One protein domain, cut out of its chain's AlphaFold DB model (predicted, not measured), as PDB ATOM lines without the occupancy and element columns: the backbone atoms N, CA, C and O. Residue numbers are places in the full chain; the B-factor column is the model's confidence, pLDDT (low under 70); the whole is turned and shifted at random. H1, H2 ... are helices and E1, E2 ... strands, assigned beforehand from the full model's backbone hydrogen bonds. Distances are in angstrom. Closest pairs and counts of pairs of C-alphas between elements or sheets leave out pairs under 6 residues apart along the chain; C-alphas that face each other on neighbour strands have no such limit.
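Overview. This is residues 60 to 109 of the 109 residues of the protein "CheC domain-containing protein" of Clostridium beijerinckii (UniProt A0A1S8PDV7). A long hairpin of two antiparallel strands, E1 and E2, has a small head of two helices, H1 and H2, near the end away from its turn, residues 69 to 73. The printed part has 50 residues, in the order E1, E2, H1, H2, class mixed. It is a loose rod of 40 by 19 by 15 A, with a radius of gyration of the C-alphas of 12.5 A.

Along the chain. E1, residues 61 to 68, begins at C-alpha 61 (14.564, -30.970, -37.920) and is 21.8 A long. E2 is residues 74 to 81, 23.0 A. H1 is residues 82 to 93, 16.2 A. H2, residues 102 to 108, ends at C-alpha 108 (3.619, -29.240, -42.164).

Arrangement. E1 and E2 run at 161 degrees, with N 62 and O 80 2.9 A apart, within hydrogen-bond range. H1 and H2 touch, about perpendicular at 76 degrees; their closest C-alphas, Ile 89 and Gly 104, are 5.9 A apart. E2 and H2 are apart. In both helices every O i to N i+4 pair is within hydrogen-bond range.

Size, cuts and confidence. The farthest C-alphas, Asp 71 and Ser 95, are 40.3 A apart. The printed part has no cut and no long link, and no printed residue is under pLDDT 70.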
ATOM      1  N   ALA A  60      19.178 -32.262 -38.218       82.81
ATOM      2  CA  ALA A  60      18.161 -31.674 -39.078       82.81
ATOM      3  C   ALA A  60      16.759 -31.959 -38.510       82.81
ATOM      4  O   ALA A  60      16.421 -33.098 -38.177       82.81
ATOM      5  N   VAL A  61      15.946 -30.911 -38.407       88.94
ATOM      6  CA  VAL A  61      14.564 -30.970 -37.920       88.94
ATOM      7  C   VAL A  61      13.636 -30.285 -38.911       88.94
ATOM      8  O   VAL A  61      14.039 -29.361 -39.619       88.94
ATOM      9  N   ALA A  62      12.376 -30.708 -38.932       91.44
ATOM     10  CA  ALA A  62      11.326 -29.989 -39.637       91.44
ATOM     11  C   ALA A  62      10.640 -29.033 -38.655       91.44
ATOM     12  O   ALA A  62      10.149 -29.460 -37.610       91.44
ATOM     13  N   GLY A  63      10.634 -27.739 -38.975       91.50
ATOM     14  CA  GLY A  63      10.106 -26.698 -38.101       91.50
ATOM     15  C   GLY A  63       9.064 -25.829 -38.794       91.50
ATOM     16  O   GLY A  63       9.313 -25.334 -39.892       91.50
ATOM     17  N   THR A  64       7.943 -25.581 -38.118       91.88
ATOM     18  CA  THR A  64       6.898 -24.655 -38.574       91.88
ATOM     19  C   THR A  64       6.784 -23.497 -37.595       91.88
ATOM     20  O   THR A  64       6.631 -23.699 -36.389       91.88
ATOM     21  N   VAL A  65       6.847 -22.270 -38.114       92.69
ATOM     22  CA  VAL A  65       6.675 -21.045 -37.325       92.69
ATOM     23  C   VAL A  65       5.310 -20.443 -37.616       92.69
ATOM     24  O   VAL A  65       5.039 -20.009 -38.734       92.69
ATOM     25  N   VAL A  66       4.476 -20.346 -36.586       92.19
ATOM     26  CA  VAL A  66       3.177 -19.674 -36.642       92.19
ATOM     27  C   VAL A  66       3.278 -18.357 -35.887       92.19
ATOM     28  O   VAL A  66       3.605 -18.326 -34.700       92.19
ATOM     29  N   ARG A  67       2.999 -17.246 -36.568       93.88
ATOM     30  CA  ARG A  67       2.994 -15.926 -35.935       93.88
ATOM     31  C   ARG A  67       1.650 -15.671 -35.264       93.88
ATOM     32  O   ARG A  67       0.611 -15.730 -35.915       93.88
ATOM     33  N   VAL A  68       1.692 -15.329 -33.983       93.19
ATOM     34  CA  VAL A  68       0.521 -14.936 -33.195       93.19
ATOM     35  C   VAL A  68       0.471 -13.411 -33.131       93.19
ATOM     36  O   VAL A  68       1.478 -12.757 -32.842       93.19
ATOM     37  N   LEU A  69      -0.693 -12.849 -33.451       93.31
ATOM     38  CA  LEU A  69      -0.952 -11.410 -33.509       93.31
ATOM     39  C   LEU A  69      -2.123 -11.049 -32.585       93.31
ATOM     40  O   LEU A  69      -3.005 -11.874 -32.355       93.31
ATOM     41  N   GLY A  70      -2.167  -9.795 -32.132       92.69
ATOM     42  CA  GLY A  70      -3.230  -9.267 -31.271       92.69
ATOM     43  C   GLY A  70      -2.763  -9.076 -29.830       92.69
ATOM     44  O   GLY A  70      -1.632  -8.645 -29.602       92.69
ATOM     45  N   ASP A  71      -3.638  -9.398 -28.876       89.81
ATOM     46  CA  ASP A  71      -3.423  -9.181 -27.434       89.81
ATOM     47  C   ASP A  71      -2.209  -9.940 -26.886       89.81
ATOM     48  O   ASP A  71      -1.551  -9.498 -25.943       89.81
ATOM     49  N   ILE A  72      -1.884 -11.071 -27.513       87.88
ATOM     50  CA  ILE A  72      -0.627 -11.784 -27.329       87.88
ATOM     51  C   ILE A  72       0.106 -11.729 -28.664       87.88
ATOM     52  O   ILE A  72      -0.407 -12.182 -29.687       87.88
ATOM     53  N   SER A  73       1.317 -11.177 -28.651       92.06
ATOM     54  CA  SER A  73       2.201 -11.167 -29.813       92.06
ATOM     55  C   SER A  73       3.392 -12.078 -29.563       92.06
ATOM     56  O   SER A  73       3.974 -12.090 -28.478       92.06
ATOM     57  N   GLY A  74       3.735 -12.877 -30.566       91.88
ATOM     58  CA  GLY A  74       4.823 -13.834 -30.452       91.88
ATOM     59  C   GLY A  74       4.845 -14.818 -31.607       91.88
ATOM     60  O   GLY A  74       4.104 -14.688 -32.583       91.88
ATOM     61  N   ASN A  75       5.706 -15.818 -31.480       92.00
ATOM     62  CA  ASN A  75       5.796 -16.914 -32.428       92.00
ATOM     63  C   ASN A  75       5.578 -18.227 -31.682       92.00
ATOM     64  O   ASN A  75       6.106 -18.421 -30.588       92.00
ATOM     65  N   MET A  76       4.832 -19.128 -32.303       90.94
ATOM     66  CA  MET A  76       4.773 -20.530 -31.930       90.94
ATOM     67  C   MET A  76       5.687 -21.294 -32.882       90.94
ATOM     68  O   MET A  76       5.529 -21.199 -34.098       90.94
ATOM     69  N   LEU A  77       6.657 -22.012 -32.326       91.44
ATOM     70  CA  LEU A  77       7.542 -22.891 -33.078       91.44
ATOM     71  C   LEU A  77       7.130 -24.336 -32.793       91.44
ATOM     72  O   LEU A  77       7.167 -24.775 -31.646       91.44
ATOM     73  N   LEU A  78       6.747 -25.057 -33.839       90.56
ATOM     74  CA  LEU A  78       6.503 -26.492 -33.801       90.56
ATOM     75  C   LEU A  78       7.704 -27.194 -34.429       90.56
ATOM     76  O   LEU A  78       8.079 -26.856 -35.549       90.56
ATOM     77  N   VAL A  79       8.310 -28.138 -33.712       90.69
ATOM     78  CA  VAL A  79       9.514 -28.849 -34.160       90.69
ATOM     79  C   VAL A  79       9.236 -30.341 -34.189       90.69
ATOM     80  O   VAL A  79       8.722 -30.904 -33.223       90.69
ATOM     81  N   PHE A  80       9.617 -30.977 -35.289       90.50
ATOM     82  CA  PHE A  80       9.576 -32.414 -35.466       90.50
ATOM     83  C   PHE A  80      10.971 -32.931 -35.790       90.50
ATOM     84  O   PHE A  80      11.673 -32.387 -36.645       90.50
ATOM     85  N   GLU A  81      11.335 -34.051 -35.176       91.56
ATOM     86  CA  GLU A  81      12.404 -34.889 -35.710       91.56
ATOM     87  C   GLU A  81      12.058 -35.313 -37.141       91.56
ATOM     88  O   GLU A  81      10.885 -35.534 -37.470       91.56
ATOM     89  N   GLN A  82      13.077 -35.465 -37.988       89.94
ATOM     90  CA  GLN A  82      12.889 -35.767 -39.406       89.94
ATOM     91  C   GLN A  82      12.033 -37.023 -39.637       89.94
ATOM     92  O   GLN A  82      11.100 -36.996 -40.439       89.94
ATOM     93  N   GLU A  83      12.273 -38.098 -38.881       91.44
ATOM     94  CA  GLU A  83      11.480 -39.329 -38.980       91.44
ATOM     95  C   GLU A  83      10.008 -39.105 -38.592       91.44
ATOM     96  O   GLU A  83       9.091 -39.620 -39.240       91.44
ATOM     97  N   THR A  84       9.758 -38.300 -37.556       91.69
ATOM     98  CA  THR A  84       8.396 -37.976 -37.118       91.69
ATOM     99  C   THR A  84       7.655 -37.175 -38.187       91.69
ATOM    100  O   THR A  84       6.508 -37.504 -38.507       91.69
ATOM    101  N   ALA A  85       8.314 -36.187 -38.795       93.06
ATOM    102  CA  ALA A  85       7.748 -35.406 -39.891       93.06
ATOM    103  C   ALA A  85       7.393 -36.296 -41.095       93.06
ATOM    104  O   ALA A  85       6.253 -36.278 -41.563       93.06
ATOM    105  N   GLU A  86       8.322 -37.147 -41.545       93.19
ATOM    106  CA  GLU A  86       8.080 -38.098 -42.640       93.19
ATOM    107  C   GLU A  86       6.895 -39.028 -42.347       93.19
ATOM    108  O   GLU A  86       6.088 -39.325 -43.234       93.19
ATOM    109  N   ASN A  87       6.751 -39.475 -41.097       91.69
ATOM    110  CA  ASN A  87       5.644 -40.329 -40.677       91.69
ATOM    111  C   ASN A  87       4.292 -39.609 -40.736       91.69
ATOM    112  O   ASN A  87       3.306 -40.208 -41.179       91.69
ATOM    113  N   VAL A  88       4.224 -38.344 -40.316       89.81
ATOM    114  CA  VAL A  88       3.005 -37.525 -40.427       89.81
ATOM    115  C   VAL A  88       2.644 -37.313 -41.896       89.81
ATOM    116  O   VAL A  88       1.518 -37.623 -42.297       89.81
ATOM    117  N   ILE A  89       3.615 -36.907 -42.720       93.00
ATOM    118  CA  ILE A  89       3.422 -36.682 -44.157       93.00
ATOM    119  C   ILE A  89       2.933 -37.953 -44.846       93.00
ATOM    120  O   ILE A  89       1.922 -37.938 -45.549       93.00
ATOM    121  N   LYS A  90       3.578 -39.091 -44.583       92.88
ATOM    122  CA  LYS A  90       3.175 -40.378 -45.151       92.88
ATOM    123  C   LYS A  90       1.756 -40.768 -44.758       92.88
ATOM    124  O   LYS A  90       1.038 -41.337 -45.578       92.88
ATOM    125  N   LYS A  91       1.336 -40.497 -43.520       89.56
ATOM    126  CA  LYS A  91      -0.023 -40.835 -43.077       89.56
ATOM    127  C   LYS A  91      -1.095 -39.938 -43.701       89.56
ATOM    128  O   LYS A  91      -2.215 -40.421 -43.851       89.56
ATOM    129  N   LEU A  92      -0.769 -38.693 -44.049       88.88
ATOM    130  CA  LEU A  92      -1.696 -37.742 -44.676       88.88
ATOM    131  C   LEU A  92      -1.745 -37.880 -46.205       88.88
ATOM    132  O   LEU A  92      -2.829 -37.894 -46.778       88.88
ATOM    133  N   VAL A  93      -0.594 -38.041 -46.861       91.00
ATOM    134  CA  VAL A  93      -0.480 -38.132 -48.332       91.00
ATOM    135  C   VAL A  93      -0.616 -39.575 -48.837       91.00
ATOM    136  O   VAL A  93      -0.947 -39.813 -49.995       91.00
ATOM    137  N   GLY A  94      -0.339 -40.570 -47.990       89.75
ATOM    138  CA  GLY A  94      -0.362 -41.992 -48.351       89.75
ATOM    139  C   GLY A  94       0.912 -42.504 -49.035       89.75
ATOM    140  O   GLY A  94       1.018 -43.697 -49.312       89.75
ATOM    141  N   SER A  95       1.906 -41.643 -49.274       90.81
ATOM    142  CA  SER A  95       3.205 -42.001 -49.858       90.81
ATOM    143  C   SER A  95       4.355 -41.375 -49.072       90.81
ATOM    144  O   SER A  95       4.164 -40.387 -48.366       90.81
ATOM    145  N   LYS A  96       5.558 -41.962 -49.153       91.00
ATOM    146  CA  LYS A  96       6.740 -41.361 -48.526       91.00
ATOM    147  C   LYS A  96       7.136 -40.109 -49.314       91.00
ATOM    148  O   LYS A  96       7.344 -40.191 -50.519       91.00
ATOM    149  N   GLN A  97       7.252 -38.988 -48.616       92.19
ATOM    150  CA  GLN A  97       7.714 -37.701 -49.131       92.19
ATOM    151  C   GLN A  97       8.718 -37.128 -48.131       92.19
ATOM    152  O   GLN A  97       8.624 -37.434 -46.940       92.19
ATOM    153  N   SER A  98       9.667 -36.325 -48.608       91.31
ATOM    154  CA  SER A  98      10.558 -35.590 -47.714       91.31
ATOM    155  C   SER A  98       9.859 -34.327 -47.187       91.31
ATOM    156  O   SER A  98       8.980 -33.802 -47.879       91.31
ATOM    157  N   PRO A  99      10.215 -33.821 -45.992       90.81
ATOM    158  CA  PRO A  99       9.675 -32.564 -45.468       90.81
ATOM    159  C   PRO A  99       9.903 -31.353 -46.387       90.81
ATOM    160  O   PRO A  99       9.109 -30.418 -46.372       90.81
ATOM    161  N   GLU A 100      10.958 -31.380 -47.204       90.69
ATOM    162  CA  GLU A 100      11.335 -30.300 -48.126       90.69
ATOM    163  C   GLU A 100      10.594 -30.359 -49.470       90.69
ATOM    164  O   GLU A 100      10.709 -29.433 -50.275       90.69
ATOM    165  N   SER A 101       9.856 -31.439 -49.754       93.81
ATOM    166  CA  SER A 101       9.039 -31.515 -50.966       93.81
ATOM    167  C   SER A 101       7.843 -30.564 -50.869       93.81
ATOM    168  O   SER A 101       7.394 -30.229 -49.777       93.81
ATOM    169  N   GLU A 102       7.274 -30.151 -52.005       92.88
ATOM    170  CA  GLU A 102       6.103 -29.258 -52.017       92.88
ATOM    171  C   GLU A 102       4.927 -29.843 -51.212       92.88
ATOM    172  O   GLU A 102       4.315 -29.156 -50.395       92.88
ATOM    173  N   MET A 103       4.664 -31.147 -51.369       92.12
ATOM    174  CA  MET A 103       3.647 -31.847 -50.577       92.12
ATOM    175  C   MET A 103       4.040 -31.973 -49.104       92.12
ATOM    176  O   MET A 103       3.178 -31.835 -48.241       92.12
ATOM    177  N   GLY A 104       5.314 -32.247 -48.805       92.31
ATOM    178  CA  GLY A 104       5.802 -32.338 -47.429       92.31
ATOM    179  C   GLY A 104       5.645 -31.016 -46.688       92.31
ATOM    180  O   GLY A 104       5.040 -30.974 -45.618       92.31
ATOM    181  N   SER A 105       6.080 -29.923 -47.312       90.81
ATOM    182  CA  SER A 105       5.927 -28.576 -46.776       90.81
ATOM    183  C   SER A 105       4.457 -28.180 -46.624       90.81
ATOM    184  O   SER A 105       4.126 -27.546 -45.630       90.81
ATOM    185  N   SER A 106       3.571 -28.563 -47.551       91.00
ATOM    186  CA  SER A 106       2.132 -28.277 -47.438       91.00
ATOM    187  C   SER A 106       1.438 -29.061 -46.327       91.00
ATOM    188  O   SER A 106       0.375 -28.653 -45.882       91.00
ATOM    189  N   VAL A 107       1.969 -30.215 -45.925       90.00
ATOM    190  CA  VAL A 107       1.418 -30.965 -44.790       90.00
ATOM    191  C   VAL A 107       1.833 -30.338 -43.460       90.00
ATOM    192  O   VAL A 107       1.079 -30.397 -42.491       90.00
ATOM    193  N   LEU A 108       3.046 -29.787 -43.394       89.12
ATOM    194  CA  LEU A 108       3.619 -29.240 -42.164       89.12
ATOM    195  C   LEU A 108       3.226 -27.777 -41.893       89.12
ATOM    196  O   LEU A 108       3.416 -27.316 -40.765       89.12
ATOM    197  N   CYS A 109       2.692 -27.069 -42.890       81.50
ATOM    198  CA  CYS A 109       2.250 -25.672 -42.826       81.50
ATOM    199  C   CYS A 109       0.732 -25.563 -42.989       81.50
ATOM    200  O   CYS A 109       0.138 -24.728 -42.269       81.50
TER     201      CYS A 109